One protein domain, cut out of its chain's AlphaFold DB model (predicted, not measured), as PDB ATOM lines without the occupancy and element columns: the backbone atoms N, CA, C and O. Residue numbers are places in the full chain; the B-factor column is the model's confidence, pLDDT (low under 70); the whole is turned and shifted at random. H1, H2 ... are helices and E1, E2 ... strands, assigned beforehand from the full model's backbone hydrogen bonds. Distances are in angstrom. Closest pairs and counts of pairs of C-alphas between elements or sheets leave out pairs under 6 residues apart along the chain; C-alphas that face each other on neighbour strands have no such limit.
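Overview. This is residues 32 to 39 and 144 to 189 of the 189 residues of an uncharacterized protein of Tripterygium wilfordii (UniProt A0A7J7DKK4). One long helix, H2, is the spine of a loose rod; strand E1 runs out from its first end, and beyond its other end, after a loop, comes short H3. Short H1 lies near the start of E1, and residues 181 to 189 fold back from H3. The 54 printed residues, mostly helix by class, include H1, E1, H2 and H3 in chain order; the radius of gyration of the C-alphas is 13.8 A, the spans 41 by 18 by 18 A.

Arrangement. H2, residues 149 to 166, and E1, residues 144 to 148, meet only through their tight link. E1 pairs with no named strand. The closest C-alphas of E1 and H1, residues 32 to 39, are those of Tyr 144 and Arg 32, 5.4 A apart. H3, residues 175 to 180, is apart from H1, E1 and H2; H1 and H2 are apart. Every O i to N i+4 pair is within hydrogen-bond range in H1, H2 and H3.

Along the chain. H2 runs 26.2 A from C-alpha 149 at (21.976, 1.546, -9.790); E1 spans 13.0 A, H1 10.7 A. H3 ends at C-alpha 180, (45.674, 2.659, -0.175).

Size, cuts and confidence. The C-alphas farthest apart, of Tyr 144 and Asp 172, are 41.5 A apart. Residues 40 to 143 are not printed; C-alphas 39 and 144 are 15.5 A apart. No link printed whole is long. pLDDT is under 70 at residues 144, 168 to 173 and 175 to 189.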
ATOM      1  N   ARG A  32      10.274   2.468   0.651       80.81
ATOM      2  CA  ARG A  32      10.423   3.866   1.102       80.81
ATOM      3  C   ARG A  32      10.772   3.956   2.588       80.81
ATOM      4  O   ARG A  32      11.693   4.675   2.955       80.81
ATOM      5  N   LYS A  33      10.095   3.164   3.429       80.44
ATOM      6  CA  LYS A  33      10.340   3.119   4.884       80.44
ATOM      7  C   LYS A  33      11.788   2.752   5.228       80.44
ATOM      8  O   LYS A  33      12.348   3.290   6.177       80.44
ATOM      9  N   THR A  34      12.393   1.839   4.468       82.94
ATOM     10  CA  THR A  34      13.787   1.427   4.675       82.94
ATOM     11  C   THR A  34      14.740   2.563   4.326       82.94
ATOM     12  O   THR A  34      15.641   2.857   5.106       82.94
ATOM     13  N   LEU A  35      14.510   3.237   3.197       82.00
ATOM     14  CA  LEU A  35      15.327   4.375   2.782       82.00
ATOM     15  C   LEU A  35      15.231   5.540   3.780       82.00
ATOM     16  O   LEU A  35      16.255   6.089   4.173       82.00
ATOM     17  N   GLU A  36      14.023   5.869   4.243       83.19
ATOM     18  CA  GLU A  36      13.803   6.878   5.288       83.19
ATOM     19  C   GLU A  36      14.564   6.533   6.573       83.19
ATOM     20  O   GLU A  36      15.240   7.391   7.135       83.19
ATOM     21  N   HIS A  37      14.522   5.270   7.010       88.00
ATOM     22  CA  HIS A  37      15.239   4.842   8.208       88.00
ATOM     23  C   HIS A  37      16.759   4.987   8.067       88.00
ATOM     24  O   HIS A  37      17.415   5.462   8.993       88.00
ATOM     25  N   VAL A  38      17.322   4.604   6.916       86.94
ATOM     26  CA  VAL A  38      18.761   4.736   6.639       86.94
ATOM     27  C   VAL A  38      19.182   6.207   6.622       86.94
ATOM     28  O   VAL A  38      20.173   6.561   7.256       86.94
ATOM     29  N   LEU A  39      18.410   7.084   5.970       86.69
ATOM     30  CA  LEU A  39      18.686   8.525   5.948       86.69
ATOM     31  C   LEU A  39      18.659   9.136   7.357       86.69
ATOM     32  O   LEU A  39      19.556   9.902   7.713       86.69
ATOM     33  N   TYR A 144       6.925   1.802  -2.727       69.81
ATOM     34  CA  TYR A 144       8.277   1.517  -3.211       69.81
ATOM     35  C   TYR A 144       8.817   2.712  -3.999       69.81
ATOM     36  O   TYR A 144       8.069   3.435  -4.656       69.81
ATOM     37  N   VAL A 145      10.134   2.898  -3.962       76.88
ATOM     38  CA  VAL A 145      10.847   3.854  -4.813       76.88
ATOM     39  C   VAL A 145      11.730   3.057  -5.768       76.88
ATOM     40  O   VAL A 145      12.481   2.177  -5.341       76.88
ATOM     41  N   LEU A 146      11.612   3.346  -7.064       73.50
ATOM     42  CA  LEU A 146      12.486   2.804  -8.101       73.50
ATOM     43  C   LEU A 146      13.712   3.701  -8.212       73.50
ATOM     44  O   LEU A 146      13.586   4.889  -8.508       73.50
ATOM     45  N   VAL A 147      14.884   3.123  -7.984       79.88
ATOM     46  CA  VAL A 147      16.162   3.825  -8.102       79.88
ATOM     47  C   VAL A 147      17.015   3.054  -9.096       79.88
ATOM     48  O   VAL A 147      17.022   1.819  -9.085       79.88
ATOM     49  N   ARG A 148      17.699   3.769  -9.990       81.94
ATOM     50  CA  ARG A 148      18.682   3.127 -10.859       81.94
ATOM     51  C   ARG A 148      19.968   2.894 -10.082       81.94
ATOM     52  O   ARG A 148      20.317   3.693  -9.210       81.94
ATOM     53  N   GLN A 149      20.697   1.839 -10.427       78.19
ATOM     54  CA  GLN A 149      21.976   1.546  -9.790       78.19
ATOM     55  C   GLN A 149      22.962   2.720  -9.920       78.19
ATOM     56  O   GLN A 149      23.682   3.026  -8.967       78.19
ATOM     57  N   GLU A 150      22.961   3.419 -11.059       81.44
ATOM     58  CA  GLU A 150      23.833   4.583 -11.273       81.44
ATOM     59  C   GLU A 150      23.582   5.702 -10.254       81.44
ATOM     60  O   GLU A 150      24.535   6.304  -9.767       81.44
ATOM     61  N   ASP A 151      22.323   5.951  -9.888       82.25
ATOM     62  CA  ASP A 151      21.964   7.034  -8.966       82.25
ATOM     63  C   ASP A 151      22.419   6.716  -7.529       82.25
ATOM     64  O   ASP A 151      22.799   7.613  -6.773       82.25
ATOM     65  N   ILE A 152      22.435   5.431  -7.156       83.69
ATOM     66  CA  ILE A 152      22.961   4.962  -5.865       83.69
ATOM     67  C   ILE A 152      24.479   5.166  -5.815       83.69
ATOM     68  O   ILE A 152      25.006   5.716  -4.846       83.69
ATOM     69  N   VAL A 153      25.180   4.747  -6.872       81.94
ATOM     70  CA  VAL A 153      26.640   4.881  -6.978       81.94
ATOM     71  C   VAL A 153      27.052   6.352  -6.971       81.94
ATOM     72  O   VAL A 153      27.963   6.729  -6.234       81.94
ATOM     73  N   GLU A 154      26.347   7.192  -7.729       84.19
ATOM     74  CA  GLU A 154      26.575   8.636  -7.770       84.19
ATOM     75  C   GLU A 154      26.340   9.282  -6.396       84.19
ATOM     76  O   GLU A 154      27.148  10.094  -5.944       84.19
ATOM     77  N   GLY A 155      25.287   8.873  -5.676       84.44
ATOM     78  CA  GLY A 155      25.003   9.359  -4.323       84.44
ATOM     79  C   GLY A 155      26.125   9.050  -3.325       84.44
ATOM     80  O   GLY A 155      26.556   9.933  -2.577       84.44
ATOM     81  N   ILE A 156      26.649   7.822  -3.349       84.00
ATOM     82  CA  ILE A 156      27.770   7.406  -2.492       84.00
ATOM     83  C   ILE A 156      29.052   8.158  -2.882       84.00
ATOM     84  O   ILE A 156      29.764   8.655  -2.007       84.00
ATOM     85  N   ALA A 157      29.333   8.307  -4.180       80.06
ATOM     86  CA  ALA A 157      30.490   9.052  -4.673       80.06
ATOM     87  C   ALA A 157      30.448  10.530  -4.251       80.06
ATOM     88  O   ALA A 157      31.438  11.055  -3.732       80.06
ATOM     89  N   CYS A 158      29.291  11.179  -4.398       79.38
ATOM     90  CA  CYS A 158      29.067  12.552  -3.956       79.38
ATOM     91  C   CYS A 158      29.287  12.710  -2.445       79.38
ATOM     92  O   CYS A 158      29.973  13.643  -2.014       79.38
ATOM     93  N   PHE A 159      28.758  11.790  -1.634       83.31
ATOM     94  CA  PHE A 159      28.966  11.800  -0.185       83.31
ATOM     95  C   PHE A 159      30.449  11.654   0.181       83.31
ATOM     96  O   PHE A 159      30.982  12.456   0.952       83.31
ATOM     97  N   MET A 160      31.141  10.676  -0.412       83.38
ATOM     98  CA  MET A 160      32.568  10.458  -0.171       83.38
ATOM     99  C   MET A 160      33.400  11.676  -0.574       83.38
ATOM    100  O   MET A 160      34.282  12.084   0.179       83.38
ATOM    101  N   ALA A 161      33.100  12.309  -1.710       80.31
ATOM    102  CA  ALA A 161      33.781  13.528  -2.134       80.31
ATOM    103  C   ALA A 161      33.595  14.662  -1.114       80.31
ATOM    104  O   ALA A 161      34.570  15.292  -0.708       80.31
ATOM    105  N   ALA A 162      32.367  14.894  -0.639       79.88
ATOM    106  CA  ALA A 162      32.084  15.918   0.367       79.88
ATOM    107  C   ALA A 162      32.777  15.640   1.716       79.88
ATOM    108  O   ALA A 162      33.314  16.557   2.345       79.88
ATOM    109  N   TYR A 163      32.818  14.376   2.144       79.06
ATOM    110  CA  TYR A 163      33.511  13.956   3.360       79.06
ATOM    111  C   TYR A 163      35.031  14.151   3.246       79.06
ATOM    112  O   TYR A 163      35.650  14.793   4.098       79.06
ATOM    113  N   LEU A 164      35.628  13.691   2.143       75.00
ATOM    114  CA  LEU A 164      37.052  13.865   1.850       75.00
ATOM    115  C   LEU A 164      37.447  15.339   1.699       75.00
ATOM    116  O   LEU A 164      38.554  15.710   2.072       75.00
ATOM    117  N   LEU A 165      36.562  16.201   1.195       74.25
ATOM    118  CA  LEU A 165      36.803  17.647   1.128       74.25
ATOM    119  C   LEU A 165      36.755  18.327   2.506       74.25
ATOM    120  O   LEU A 165      37.360  19.387   2.691       74.25
ATOM    121  N   SER A 166      36.041  17.725   3.459       76.25
ATOM    122  CA  SER A 166      35.874  18.230   4.828       76.25
ATOM    123  C   SER A 166      37.039  17.840   5.749       76.25
ATOM    124  O   SER A 166      37.327  18.538   6.724       76.25
ATOM    125  N   LEU A 167      37.758  16.761   5.425       75.12
ATOM    126  CA  LEU A 167      38.980  16.335   6.106       75.12
ATOM    127  C   LEU A 167      40.173  17.218   5.683       75.12
ATOM    128  O   LEU A 167      40.602  17.247   4.533       75.12
ATOM    129  N   LYS A 168      40.772  17.943   6.635       65.38
ATOM    130  CA  LYS A 168      41.912  18.846   6.356       65.38
ATOM    131  C   LYS A 168      43.175  18.116   5.871       65.38
ATOM    132  O   LYS A 168      44.008  18.738   5.225       65.38
ATOM    133  N   GLN A 169      43.312  16.826   6.187       61.72
ATOM    134  CA  GLN A 169      44.471  15.983   5.854       61.72
ATOM    135  C   GLN A 169      44.432  15.391   4.437       61.72
ATOM    136  O   GLN A 169      45.476  15.053   3.894       61.72
ATOM    137  N   THR A 170      43.251  15.257   3.832       61.38
ATOM    138  CA  THR A 170      43.049  14.570   2.541       61.38
ATOM    139  C   THR A 170      43.104  15.512   1.344       61.38
ATOM    140  O   THR A 170      43.085  15.059   0.203       61.38
ATOM    141  N   LYS A 171      43.216  16.822   1.590       61.59
ATOM    142  CA  LYS A 171      43.190  17.872   0.565       61.59
ATOM    143  C   LYS A 171      44.368  17.823  -0.421       61.59
ATOM    144  O   LYS A 171      44.227  18.323  -1.531       61.59
ATOM    145  N   ASP A 172      45.480  17.199  -0.026       62.56
ATOM    146  CA  ASP A 172      46.706  17.042  -0.828       62.56
ATOM    147  C   ASP A 172      46.977  15.578  -1.244       62.56
ATOM    148  O   ASP A 172      48.033  15.274  -1.802       62.56
ATOM    149  N   LEU A 173      46.045  14.653  -0.974       66.44
ATOM    150  CA  LEU A 173      46.202  13.236  -1.309       66.44
ATOM    151  C   LEU A 173      45.624  12.933  -2.693       66.44
ATOM    152  O   LEU A 173      44.531  13.369  -3.054       66.44
ATOM    153  N   THR A 174      46.361  12.148  -3.477       71.81
ATOM    154  CA  THR A 174      45.878  11.663  -4.780       71.81
ATOM    155  C   THR A 174      44.859  10.529  -4.603       71.81
ATOM    156  O   THR A 174      44.916   9.821  -3.595       71.81
ATOM    157  N   PRO A 175      43.957  10.290  -5.579       65.81
ATOM    158  CA  PRO A 175      42.960   9.214  -5.499       65.81
ATOM    159  C   PRO A 175      43.549   7.842  -5.133       65.81
ATOM    160  O   PRO A 175      42.999   7.141  -4.289       65.81
ATOM    161  N   ASN A 176      44.724   7.502  -5.677       67.69
ATOM    162  CA  ASN A 176      45.421   6.247  -5.372       67.69
ATOM    163  C   ASN A 176      45.870   6.158  -3.901       67.69
ATOM    164  O   ASN A 176      45.798   5.094  -3.299       67.69
ATOM    165  N   GLN A 177      46.279   7.273  -3.292       66.19
ATOM    166  CA  GLN A 177      46.692   7.306  -1.882       66.19
ATOM    167  C   GLN A 177      45.502   7.223  -0.919       66.19
ATOM    168  O   GLN A 177      45.623   6.675   0.173       66.19
ATOM    169  N   LEU A 178      44.336   7.729  -1.329       65.62
ATOM    170  CA  LEU A 178      43.088   7.561  -0.579       65.62
ATOM    171  C   LEU A 178      42.585   6.112  -0.638       65.62
ATOM    172  O   LEU A 178      42.034   5.611   0.343       65.62
ATOM    173  N   GLN A 179      42.823   5.432  -1.763       61.31
ATOM    174  CA  GLN A 179      42.506   4.018  -1.949       61.31
ATOM    175  C   GLN A 179      43.417   3.105  -1.108       61.31
ATOM    176  O   GLN A 179      42.922   2.176  -0.476       61.31
ATOM    177  N   GLU A 180      44.720   3.398  -1.024       59.88
ATOM    178  CA  GLU A 180      45.674   2.659  -0.175       59.88
ATOM    179  C   GLU A 180      45.392   2.806   1.330       59.88
ATOM    180  O   GLU A 180      45.662   1.890   2.106       59.88
ATOM    181  N   GLY A 181      44.805   3.932   1.749       59.47
ATOM    182  CA  GLY A 181      44.399   4.176   3.136       59.47
ATOM    183  C   GLY A 181      43.159   3.399   3.590       59.47
ATOM    184  O   GLY A 181      42.710   3.598   4.715       59.47
ATOM    185  N   ASN A 182      42.582   2.550   2.730       54.62
ATOM    186  CA  ASN A 182      41.384   1.747   2.989       54.62
ATOM    187  C   ASN A 182      40.114   2.550   3.352       54.62
ATOM    188  O   ASN A 182      39.092   1.948   3.667       54.62
ATOM    189  N   LEU A 183      40.144   3.886   3.254       58.44
ATOM    190  CA  LEU A 183      39.034   4.787   3.598       58.44
ATOM    191  C   LEU A 183      37.774   4.511   2.767       58.44
ATOM    192  O   LEU A 183      36.660   4.605   3.278       58.44
ATOM    193  N   ILE A 184      37.961   4.133   1.501       56.69
ATOM    194  CA  ILE A 184      36.876   3.765   0.582       56.69
ATOM    195  C   ILE A 184      36.317   2.375   0.934       56.69
ATOM    196  O   ILE A 184      35.119   2.144   0.817       56.69
ATOM    197  N   LEU A 185      37.162   1.459   1.423       52.06
ATOM    198  CA  LEU A 185      36.756   0.096   1.782       52.06
ATOM    199  C   LEU A 185      35.955   0.064   3.097       52.06
ATOM    200  O   LEU A 185      34.983  -0.675   3.205       52.06
ATOM    201  N   SER A 186      36.304   0.916   4.067       54.34
ATOM    202  CA  SER A 186      35.627   1.008   5.374       54.34
ATOM    203  C   SER A 186      34.184   1.529   5.335       54.34
ATOM    204  O   SER A 186      33.508   1.461   6.352       54.34
ATOM    205  N   PHE A 187      33.713   2.055   4.201       50.81
ATOM    206  CA  PHE A 187      32.314   2.472   4.019       50.81
ATOM    207  C   PHE A 187      31.454   1.421   3.304       50.81
ATOM    208  O   PHE A 187      30.232   1.542   3.287       50.81
ATOM    209  N   VAL A 188      32.089   0.415   2.693       49.75
ATOM    210  CA  VAL A 188      31.431  -0.643   1.906       49.75
ATOM    211  C   VAL A 188      31.377  -1.974   2.681       49.75
ATOM    212  O   VAL A 188      30.737  -2.916   2.226       49.75
ATOM    213  N   THR A 189      32.016  -2.044   3.856       43.28
ATOM    214  CA  THR A 189      31.986  -3.196   4.783       43.28
ATOM    215  C   THR A 189      31.142  -2.861   6.004       43.28
ATOM    216  O   THR A 189      30.437  -3.766   6.498       43.28
TER     217      THR A 189